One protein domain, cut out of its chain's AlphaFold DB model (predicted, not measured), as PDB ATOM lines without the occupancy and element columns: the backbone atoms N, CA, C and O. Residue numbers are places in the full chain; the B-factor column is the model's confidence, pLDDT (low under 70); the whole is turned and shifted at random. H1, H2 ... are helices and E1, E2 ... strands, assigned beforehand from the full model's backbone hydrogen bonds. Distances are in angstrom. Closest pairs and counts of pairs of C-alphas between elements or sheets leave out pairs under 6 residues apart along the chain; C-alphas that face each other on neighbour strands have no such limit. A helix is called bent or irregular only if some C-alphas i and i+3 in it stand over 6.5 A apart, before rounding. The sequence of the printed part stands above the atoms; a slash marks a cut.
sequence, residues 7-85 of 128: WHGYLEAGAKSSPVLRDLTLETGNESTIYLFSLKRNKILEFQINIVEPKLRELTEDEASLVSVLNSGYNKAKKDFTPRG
ATOM      1  N   TRP A   7     185.501 154.353 186.161       90.06
ATOM      2  CA  TRP A   7     184.615 153.514 185.382       90.06
ATOM      3  C   TRP A   7     183.217 153.581 185.996       90.06
ATOM      4  O   TRP A   7     183.058 153.487 187.216       90.06
ATOM      5  N   HIS A   8     182.209 153.782 185.157       90.94
ATOM      6  CA  HIS A   8     180.824 153.901 185.587       90.94
ATOM      7  C   HIS A   8     180.029 152.770 184.954       90.94
ATOM      8  O   HIS A   8     180.114 152.543 183.749       90.94
ATOM      9  N   GLY A   9     179.252 152.076 185.770       91.12
ATOM     10  CA  GLY A   9     178.493 150.929 185.319       91.12
ATOM     11  C   GLY A   9     177.235 150.727 186.127       91.12
ATOM     12  O   GLY A   9     176.891 151.503 187.019       91.12
ATOM     13  N   TYR A  10     176.561 149.636 185.825       92.06
ATOM     14  CA  TYR A  10     175.387 149.185 186.528       92.06
ATOM     15  C   TYR A  10     175.620 147.750 186.989       92.06
ATOM     16  O   TYR A  10     176.053 146.898 186.217       92.06
ATOM     17  N   LEU A  11     175.379 147.495 188.272       92.31
ATOM     18  CA  LEU A  11     175.490 146.166 188.857       92.31
ATOM     19  C   LEU A  11     174.104 145.526 188.879       92.31
ATOM     20  O   LEU A  11     173.232 145.977 189.622       92.31
ATOM     21  N   GLU A  12     173.912 144.460 188.109       89.88
ATOM     22  CA  GLU A  12     172.659 143.709 188.015       89.88
ATOM     23  C   GLU A  12     172.621 142.587 189.063       89.88
ATOM     24  O   GLU A  12     172.938 141.424 188.819       89.88
ATOM     25  N   ALA A  13     172.228 142.944 190.286       85.81
ATOM     26  CA  ALA A  13     172.128 142.033 191.429       85.81
ATOM     27  C   ALA A  13     170.665 141.753 191.837       85.81
ATOM     28  O   ALA A  13     170.348 141.652 193.028       85.81
ATOM     29  N   GLY A  14     169.756 141.675 190.859       84.81
ATOM     30  CA  GLY A  14     168.320 141.463 191.080       84.81
ATOM     31  C   GLY A  14     167.696 142.580 191.924       84.81
ATOM     32  O   GLY A  14     167.750 143.752 191.569       84.81
ATOM     33  N   ALA A  15     167.155 142.256 193.103       82.81
ATOM     34  CA  ALA A  15     166.585 143.256 194.022       82.81
ATOM     35  C   ALA A  15     167.607 144.312 194.509       82.81
ATOM     36  O   ALA A  15     167.255 145.422 194.935       82.81
ATOM     37  N   LYS A  16     168.899 143.970 194.450       80.94
ATOM     38  CA  LYS A  16     170.016 144.834 194.851       80.94
ATOM     39  C   LYS A  16     170.684 145.519 193.658       80.94
ATOM     40  O   LYS A  16     171.752 146.098 193.839       80.94
ATOM     41  N   SER A  17     170.057 145.487 192.482       87.62
ATOM     42  CA  SER A  17     170.537 146.203 191.307       87.62
ATOM     43  C   SER A  17     170.740 147.683 191.597       87.62
ATOM     44  O   SER A  17     169.940 148.305 192.311       87.62
ATOM     45  N   SER A  18     171.868 148.230 191.154       90.44
ATOM     46  CA  SER A  18     172.250 149.610 191.447       90.44
ATOM     47  C   SER A  18     173.297 150.128 190.466       90.44
ATOM     48  O   SER A  18     174.215 149.381 190.124       90.44
ATOM     49  N   PRO A  19     173.243 151.420 190.110       92.19
ATOM     50  CA  PRO A  19     174.333 152.072 189.407       92.19
ATOM     51  C   PRO A  19     175.544 152.187 190.339       92.19
ATOM     52  O   PRO A  19     175.417 152.448 191.549       92.19
ATOM     53  N   VAL A  20     176.718 151.949 189.766       93.75
ATOM     54  CA  VAL A  20     177.985 151.826 190.476       93.75
ATOM     55  C   VAL A  20     179.099 152.628 189.815       93.75
ATOM     56  O   VAL A  20     179.095 152.885 188.613       93.75
ATOM     57  N   LEU A  21     180.080 153.018 190.626       93.06
ATOM     58  CA  LEU A  21     181.306 153.672 190.172       93.06
ATOM     59  C   LEU A  21     182.509 152.909 190.723       93.06
ATOM     60  O   LEU A  21     182.580 152.628 191.922       93.06
ATOM     61  N   ARG A  22     183.453 152.585 189.842       90.75
ATOM     62  CA  ARG A  22     184.742 151.974 190.170       90.75
ATOM     63  C   ARG A  22     185.850 153.004 189.983       90.75
ATOM     64  O   ARG A  22     185.992 153.593 188.913       90.75
ATOM     65  N   ASP A  23     186.648 153.196 191.025       89.31
ATOM     66  CA  ASP A  23     187.877 153.985 190.961       89.31
ATOM     67  C   ASP A  23     189.038 153.036 190.628       89.31
ATOM     68  O   ASP A  23     189.344 152.138 191.409       89.31
ATOM     69  N   LEU A  24     189.660 153.209 189.457       85.44
ATOM     70  CA  LEU A  24     190.772 152.366 188.995       85.44
ATOM     71  C   LEU A  24     192.075 152.596 189.778       85.44
ATOM     72  O   LEU A  24     193.011 151.821 189.633       85.44
ATOM     73  N   THR A  25     192.146 153.649 190.594       83.25
ATOM     74  CA  THR A  25     193.289 153.936 191.475       83.25
ATOM     75  C   THR A  25     193.153 153.284 192.850       83.25
ATOM     76  O   THR A  25     194.084 153.337 193.648       83.25
ATOM     77  N   LEU A  26     191.985 152.709 193.157       81.12
ATOM     78  CA  LEU A  26     191.675 152.166 194.470       81.12
ATOM     79  C   LEU A  26     191.800 150.640 194.465       81.12
ATOM     80  O   LEU A  26     190.915 149.923 193.998       81.12
ATOM     81  N   GLU A  27     192.892 150.155 195.040       78.69
ATOM     82  CA  GLU A  27     193.213 148.732 195.116       78.69
ATOM     83  C   GLU A  27     192.818 148.163 196.486       78.69
ATOM     84  O   GLU A  27     192.979 148.801 197.530       78.69
ATOM     85  N   THR A  28     192.280 146.946 196.502       80.81
ATOM     86  CA  THR A  28     191.917 146.213 197.729       80.81
ATOM     87  C   THR A  28     193.116 145.501 198.359       80.81
ATOM     88  O   THR A  28     193.049 145.112 199.524       80.81
ATOM     89  N   GLY A  29     194.213 145.342 197.609       78.38
ATOM     90  CA  GLY A  29     195.347 144.488 197.968       78.38
ATOM     91  C   GLY A  29     195.103 142.996 197.706       78.38
ATOM     92  O   GLY A  29     195.945 142.182 198.070       78.38
ATOM     93  N   ASN A  30     193.968 142.636 197.094       80.00
ATOM     94  CA  ASN A  30     193.637 141.276 196.683       80.00
ATOM     95  C   ASN A  30     193.085 141.299 195.249       80.00
ATOM     96  O   ASN A  30     192.108 141.988 194.969       80.00
ATOM     97  N   GLU A  31     193.694 140.530 194.351       84.00
ATOM     98  CA  GLU A  31     193.310 140.437 192.934       84.00
ATOM     99  C   GLU A  31     191.886 139.905 192.704       84.00
ATOM    100  O   GLU A  31     191.267 140.194 191.683       84.00
ATOM    101  N   SER A  32     191.329 139.180 193.676       88.31
ATOM    102  CA  SER A  32     189.967 138.644 193.624       88.31
ATOM    103  C   SER A  32     188.900 139.622 194.125       88.31
ATOM    104  O   SER A  32     187.710 139.294 194.085       88.31
ATOM    105  N   THR A  33     189.269 140.812 194.611       89.88
ATOM    106  CA  THR A  33     188.305 141.814 195.089       89.88
ATOM    107  C   THR A  33     188.469 143.169 194.427       89.88
ATOM    108  O   THR A  33     189.561 143.598 194.080       89.88
ATOM    109  N   ILE A  34     187.354 143.885 194.295       90.00
ATOM    110  CA  ILE A  34     187.319 145.253 193.784       90.00
ATOM    111  C   ILE A  34     186.449 146.140 194.670       90.00
ATOM    112  O   ILE A  34     185.447 145.695 195.235       90.00
ATOM    113  N   TYR A  35     186.809 147.418 194.767       91.19
ATOM    114  CA  TYR A  35     185.963 148.416 195.410       91.19
ATOM    115  C   TYR A  35     185.002 149.041 194.402       91.19
ATOM    116  O   TYR A  35     185.412 149.612 193.391       91.19
ATOM    117  N   LEU A  36     183.712 148.981 194.718       91.81
ATOM    118  CA  LEU A  36     182.651 149.625 193.952       91.81
ATOM    119  C   LEU A  36     181.825 150.511 194.874       91.81
ATOM    120  O   LEU A  36     181.368 150.098 195.941       91.81
ATOM    121  N   PHE A  37     181.592 151.740 194.438       93.50
ATOM    122  CA  PHE A  37     180.604 152.611 195.050       93.50
ATOM    123  C   PHE A  37     179.213 152.233 194.572       93.50
ATOM    124  O   PHE A  37     178.971 152.219 193.374       93.50
ATOM    125  N   SER A  38     178.296 151.966 195.500       92.44
ATOM    126  CA  SER A  38     176.884 151.732 195.194       92.44
ATOM    127  C   SER A  38     176.082 152.994 195.469       92.44
ATOM    128  O   SER A  38     176.022 153.448 196.614       92.44
ATOM    129  N   LEU A  39     175.402 153.526 194.448       90.69
ATOM    130  CA  LEU A  39     174.581 154.726 194.618       90.69
ATOM    131  C   LEU A  39     173.413 154.490 195.585       90.69
ATOM    132  O   LEU A  39     173.164 155.317 196.458       90.69
ATOM    133  N   LYS A  40     172.753 153.328 195.477       89.31
ATOM    134  CA  LYS A  40     171.598 152.939 196.306       89.31
ATOM    135  C   LYS A  40     171.948 152.840 197.789       89.31
ATOM    136  O   LYS A  40     171.123 153.151 198.638       89.31
ATOM    137  N   ARG A  41     173.172 152.403 198.106       87.62
ATOM    138  CA  ARG A  41     173.682 152.317 199.486       87.62
ATOM    139  C   ARG A  41     174.490 153.542 199.910       87.62
ATOM    140  O   ARG A  41     174.842 153.644 201.079       87.62
ATOM    141  N   ASN A  42     174.797 154.431 198.967       89.62
ATOM    142  CA  ASN A  42     175.648 155.607 199.118       89.62
ATOM    143  C   ASN A  42     176.998 155.318 199.804       89.62
ATOM    144  O   ASN A  42     177.504 156.129 200.574       89.62
ATOM    145  N   LYS A  43     177.580 154.139 199.547       90.88
ATOM    146  CA  LYS A  43     178.804 153.657 200.205       90.88
ATOM    147  C   LYS A  43     179.701 152.907 199.228       90.88
ATOM    148  O   LYS A  43     179.216 152.297 198.273       90.88
ATOM    149  N   ILE A  44     181.006 152.953 199.494       91.44
ATOM    150  CA  ILE A  44     182.012 152.128 198.820       91.44
ATOM    151  C   ILE A  44     182.040 150.772 199.522       91.44
ATOM    152  O   ILE A  44     182.120 150.705 200.747       91.44
ATOM    153  N   LEU A  45     181.920 149.702 198.744       89.06
ATOM    154  CA  LEU A  45     181.870 148.330 199.227       89.06
ATOM    155  C   LEU A  45     182.903 147.488 198.485       89.06
ATOM    156  O   LEU A  45     183.175 147.711 197.306       89.06
ATOM    157  N   GLU A  46     183.463 146.520 199.197       90.19
ATOM    158  CA  GLU A  46     184.324 145.489 198.628       90.19
ATOM    159  C   GLU A  46     183.449 144.386 198.027       90.19
ATOM    160  O   GLU A  46     182.530 143.885 198.678       90.19
ATOM    161  N   PHE A  47     183.731 144.016 196.784       89.31
ATOM    162  CA  PHE A  47     183.047 142.941 196.081       89.31
ATOM    163  C   PHE A  47     184.047 141.935 195.528       89.31
ATOM    164  O   PHE A  47     185.157 142.297 195.152       89.31
ATOM    165  N   GLN A  48     183.625 140.676 195.439       90.31
ATOM    166  CA  GLN A  48     184.380 139.608 194.786       90.31
ATOM    167  C   GLN A  48     184.246 139.728 193.269       90.31
ATOM    168  O   GLN A  48     183.126 139.649 192.757       90.31
ATOM    169  N   ILE A  49     185.372 139.880 192.570       90.25
ATOM    170  CA  ILE A  49     185.431 140.130 191.125       90.25
ATOM    171  C   ILE A  49     184.686 139.042 190.332       90.25
ATOM    172  O   ILE A  49     183.784 139.365 189.563       90.25
ATOM    173  N   ASN A  50     184.907 137.769 190.680       89.38
ATOM    174  CA  ASN A  50     184.268 136.593 190.073       89.38
ATOM    175  C   ASN A  50     182.728 136.608 190.128       89.38
ATOM    176  O   ASN A  50     182.066 135.967 189.317       89.38
ATOM    177  N   ILE A  51     182.136 137.315 191.097       87.69
ATOM    178  CA  ILE A  51     180.677 137.384 191.274       87.69
ATOM    179  C   ILE A  51     180.099 138.615 190.576       87.69
ATOM    180  O   ILE A  51     178.966 138.572 190.089       87.69
ATOM    181  N   VAL A  52     180.838 139.727 190.582       88.44
ATOM    182  CA  VAL A  52     180.330 141.009 190.086       88.44
ATOM    183  C   VAL A  52     180.636 141.250 188.621       88.44
ATOM    184  O   VAL A  52     179.779 141.825 187.967       88.44
ATOM    185  N   GLU A  53     181.777 140.807 188.088       87.00
ATOM    186  CA  GLU A  53     182.117 140.970 186.664       87.00
ATOM    187  C   GLU A  53     181.029 140.473 185.711       87.00
ATOM    188  O   GLU A  53     180.598 141.264 184.875       87.00
ATOM    189  N   PRO A  54     180.479 139.251 185.855       89.94
ATOM    190  CA  PRO A  54     179.407 138.797 184.966       89.94
ATOM    191  C   PRO A  54     178.087 139.571 185.135       89.94
ATOM    192  O   PRO A  54     177.164 139.386 184.348       89.94
ATOM    193  N   LYS A  55     177.965 140.409 186.173       90.12
ATOM    194  CA  LYS A  55     176.775 141.217 186.496       90.12
ATOM    195  C   LYS A  55     177.019 142.715 186.316       90.12
ATOM    196  O   LYS A  55     176.147 143.520 186.642       90.12
ATOM    197  N   LEU A  56     178.216 143.094 185.886       90.50
ATOM    198  CA  LEU A  56     178.629 144.469 185.669       90.50
ATOM    199  C   LEU A  56     178.428 144.782 184.194       90.50
ATOM    200  O   LEU A  56     179.092 144.219 183.330       90.50
ATOM    201  N   ARG A  57     177.524 145.717 183.920       90.88
ATOM    202  CA  ARG A  57     177.351 146.309 182.591       90.88
ATOM    203  C   ARG A  57     177.799 147.759 182.607       90.88
ATOM    204  O   ARG A  57     177.760 148.414 183.648       90.88
ATOM    205  N   GLU A  58     178.196 148.274 181.456       88.88
ATOM    206  CA  GLU A  58     178.457 149.703 181.298       88.88
ATOM    207  C   GLU A  58     177.142 150.496 181.336       88.88
ATOM    208  O   GLU A  58     176.068 149.973 181.010       88.88
ATOM    209  N   LEU A  59     177.213 151.754 181.784       87.31
ATOM    210  CA  LEU A  59     176.053 152.645 181.738       87.31
ATOM    211  C   LEU A  59     175.721 152.984 180.283       87.31
ATOM    212  O   LEU A  59     176.608 153.254 179.475       87.31
ATOM    213  N   THR A  60     174.430 153.006 179.973       87.38
ATOM    214  CA  THR A  60     173.903 153.468 178.686       87.38
ATOM    215  C   THR A  60     173.745 154.994 178.678       87.38
ATOM    216  O   THR A  60     173.840 155.639 179.724       87.38
ATOM    217  N   GLU A  61     173.476 155.588 177.510       83.12
ATOM    218  CA  GLU A  61     173.271 157.042 177.370       83.12
ATOM    219  C   GLU A  61     172.141 157.587 178.258       83.12
ATOM    220  O   GLU A  61     172.315 158.633 178.882       83.12
ATOM    221  N   ASP A  62     171.034 156.855 178.409       81.19
ATOM    222  CA  ASP A  62     169.939 157.216 179.326       81.19
ATOM    223  C   ASP A  62     170.402 157.388 180.781       81.19
ATOM    224  O   ASP A  62     169.909 158.241 181.521       81.19
ATOM    225  N   GLU A  63     171.405 156.613 181.190       84.00
ATOM    226  CA  GLU A  63     171.940 156.619 182.547       84.00
ATOM    227  C   GLU A  63     173.138 157.579 182.694       84.00
ATOM    228  O   GLU A  63     173.687 157.733 183.788       84.00
ATOM    229  N   ALA A  64     173.534 158.293 181.633       81.69
ATOM    230  CA  ALA A  64     174.643 159.248 181.673       81.69
ATOM    231  C   ALA A  64     174.395 160.388 182.677       81.69
ATOM    232  O   ALA A  64     175.326 160.878 183.320       81.69
ATOM    233  N   SER A  65     173.131 160.756 182.902       86.12
ATOM    234  CA  SER A  65     172.746 161.733 183.933       86.12
ATOM    235  C   SER A  65     173.137 161.280 185.348       86.12
ATOM    236  O   SER A  65     173.436 162.107 186.215       86.12
ATOM    237  N   LEU A  66     173.210 159.965 185.589       87.25
ATOM    238  CA  LEU A  66     173.616 159.400 186.874       87.25
ATOM    239  C   LEU A  66     175.116 159.532 187.125       87.25
ATOM    240  O   LEU A  66     175.527 159.497 188.281       87.25
ATOM    241  N   VAL A  67     175.939 159.745 186.096       88.31
ATOM    242  CA  VAL A  67     177.397 159.900 186.236       88.31
ATOM    243  C   VAL A  67     177.741 161.065 187.166       88.31
ATOM    244  O   VAL A  67     178.613 160.935 188.029       88.31
ATOM    245  N   SER A  68     177.031 162.190 187.056       88.81
ATOM    246  CA  SER A  68     177.244 163.354 187.930       88.81
ATOM    247  C   SER A  68     176.872 163.048 189.390       88.81
ATOM    248  O   SER A  68     177.602 163.393 190.331       88.81
ATOM    249  N   VAL A  69     175.773 162.313 189.584       90.75
ATOM    250  CA  VAL A  69     175.289 161.887 190.904       90.75
ATOM    251  C   VAL A  69     176.237 160.860 191.530       90.75
ATOM    252  O   VAL A  69     176.596 160.989 192.699       90.75
ATOM    253  N   LEU A  70     176.702 159.885 190.747       90.38
ATOM    254  CA  LEU A  70     177.690 158.880 191.139       90.38
ATOM    255  C   LEU A  70     178.995 159.536 191.572       90.38
ATOM    256  O   LEU A  70     179.504 159.214 192.639       90.38
ATOM    257  N   ASN A  71     179.506 160.496 190.802       90.06
ATOM    258  CA  ASN A  71     180.721 161.227 191.155       90.06
ATOM    259  C   ASN A  71     180.568 162.013 192.460       90.06
ATOM    260  O   ASN A  71     181.460 161.992 193.314       90.06
ATOM    261  N   SER A  72     179.439 162.698 192.639       90.44
ATOM    262  CA  SER A  72     179.163 163.458 193.862       90.44
ATOM    263  C   SER A  72     179.026 162.538 195.080       90.44
ATOM    264  O   SER A  72     179.652 162.777 196.116       90.44
ATOM    265  N   GLY A  73     178.269 161.445 194.941       90.75
ATOM    266  CA  GLY A  73     178.098 160.428 195.977       90.75
ATOM    267  C   GLY A  73     179.408 159.726 196.327       90.75
ATOM    268  O   GLY A  73     179.736 159.586 197.503       90.75
ATOM    269  N   TYR A  74     180.206 159.376 195.318       90.69
ATOM    270  CA  TYR A  74     181.522 158.776 195.496       90.69
ATOM    271  C   TYR A  74     182.461 159.697 196.271       90.69
ATOM    272  O   TYR A  74     183.063 159.255 197.241       90.69
ATOM    273  N   ASN A  75     182.558 160.985 195.919       89.56
ATOM    274  CA  ASN A  75     183.406 161.923 196.664       89.56
ATOM    275  C   ASN A  75     182.979 162.056 198.132       89.56
ATOM    276  O   ASN A  75     183.833 162.238 198.997       89.56
ATOM    277  N   LYS A  76     181.678 161.965 198.427       90.88
ATOM    278  CA  LYS A  76     181.173 161.980 199.804       90.88
ATOM    279  C   LYS A  76     181.546 160.696 200.545       90.88
ATOM    280  O   LYS A  76     182.100 160.779 201.634       90.88
ATOM    281  N   ALA A  77     181.312 159.535 199.935       89.69
ATOM    282  CA  ALA A  77     181.660 158.245 200.522       89.69
ATOM    283  C   ALA A  77     183.176 158.072 200.689       89.69
ATOM    284  O   ALA A  77     183.614 157.567 201.712       89.69
ATOM    285  N   LYS A  78     183.988 158.553 199.740       87.06
ATOM    286  CA  LYS A  78     185.456 158.491 199.782       87.06
ATOM    287  C   LYS A  78     186.049 159.229 200.984       87.06
ATOM    288  O   LYS A  78     187.091 158.819 201.472       87.06
ATOM    289  N   LYS A  79     185.400 160.298 201.462       86.19
ATOM    290  CA  LYS A  79     185.845 161.033 202.661       86.19
ATOM    291  C   LYS A  79     185.714 160.213 203.943       86.19
ATOM    292  O   LYS A  79     186.518 160.392 204.844       86.19
ATOM    293  N   ASP A  80     184.702 159.357 204.010       84.00
ATOM    294  CA  ASP A  80     184.405 158.507 205.171       84.00
ATOM    295  C   ASP A  80     185.023 157.103 205.031       84.00
ATOM    296  O   ASP A  80     185.204 156.361 205.991       84.00
ATOM    297  N   PHE A  81     185.369 156.725 203.802       84.81
ATOM    298  CA  PHE A  81     185.853 155.400 203.469       84.81
ATOM    299  C   PHE A  81     187.356 155.249 203.723       84.81
ATOM    300  O   PHE A  81     188.183 155.920 203.106       84.81
ATOM    301  N   THR A  82     187.709 154.281 204.570       79.38
ATOM    302  CA  THR A  82     189.094 153.849 204.788       79.38
ATOM    303  C   THR A  82     189.332 152.520 204.061       79.38
ATOM    304  O   THR A  82     188.790 151.500 204.492       79.38
ATOM    305  N   PRO A  83     190.113 152.485 202.962       75.81
ATOM    306  CA  PRO A  83     190.415 151.237 202.268       75.81
ATOM    307  C   PRO A  83     191.236 150.308 203.163       75.81
ATOM    308  O   PRO A  83     192.199 150.746 203.798       75.81
ATOM    309  N   ARG A  84     190.911 149.008 203.159       69.38
ATOM    310  CA  ARG A  84     191.614 147.988 203.962       69.38
ATOM    311  C   ARG A  84     193.121 147.958 203.679       69.38
ATOM    312  O   ARG A  84     193.903 147.775 204.604       69.38
ATOM    313  N   GLY A  85     193.535 148.223 202.436       57.19
ATOM    314  CA  GLY A  85     194.948 148.294 202.044       57.19
ATOM    315  C   GLY A  85     195.733 149.456 202.669       57.19
ATOM    316  O   GLY A  85     196.944 149.352 202.836       57.19
TER     317      GLY A  85
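AT A GLANCE: This is residues 7 to 85 of the 128 residues of an uncharacterized protein of Sedimenticola selenatireducens (UniProt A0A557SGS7). A strongly twisted, curled sheet of five strands wraps partway round into a ring, and the short helix H1 bridges its edge strands E4 and E5. The long helix H2 packs across the outside of the sheet. The printed part has 79 residues, with two named helices and five named strands that follow each other along the chain as E1 E2 E3 E4 H1 E5 H2; the sheet runs E4 E3 E2 E1 E5, all antiparallel, and the class is mixed, helices and strands. It is compact, with a radius of gyration of the C-alphas of 11.9 A and spans of 35 by 28 by 22 A.

IN THESE COORDINATES: E1, residues 7 to 11, begins at C-alpha 7 (184.615, 153.514, 185.382) and is 12.2 A long. E2, residues 18 to 23, measures 16.2 A; E3, 33 to 38, 15.1 A; E4, 43 to 48, 16.1 A. H1, 49 to 55, measures 9.9 A, and E5, 56 to 58, 6.8 A. H2, residues 61 to 80, is 30.0 A long, has a kink of 35 degrees near residue 69 and ends at C-alpha 80 (184.405, 158.507, 205.171).

HOW THE PARTS SIT: E1 to E4 form a meander, each strand the antiparallel neighbour of the one before. Within hydrogen-bond range are N 9 and O 20 at 3.0 A for E1 and E2, N 37 and O 21 at 2.8 A for E2 and E3, N 36 and O 45 at 2.9 A for E3 and E4, and N 10 and O 57 at 2.8 A for E1 and E5. H2 is on the sheet at a height of 8.0 A; its closest C-alphas to E2 are those of Leu 70 and Leu 21, 6.4 A apart. It only just runs across the strands, at 61 degrees to E2 on the local plane. H1 is on the sheet too, at the sheet's level, with a height of 1.5 A; the C-alphas of Ile 49 and Thr 33, its closest to E3, are 5.2 A apart. H2 on one face and H1 on the other make three layers, helices on both faces of a sheet. H1 and H2 are apart. Both are irregular, H1 only just: C-alphas 51 and 54 are 6.6 A apart, C-alphas 62 and 65 7.0 A. O i to N i+4 pairs within range are 1 of 3 in H1, beside 2 of 4 for i+3, and 9 of 16 in H2.

THE WHOLE: The C-alphas of Asp 62 and Gly 85, the two farthest apart, are 34.9 A apart. The printed part has no cut and no long link. Residues 84 to 85 have pLDDT under 70.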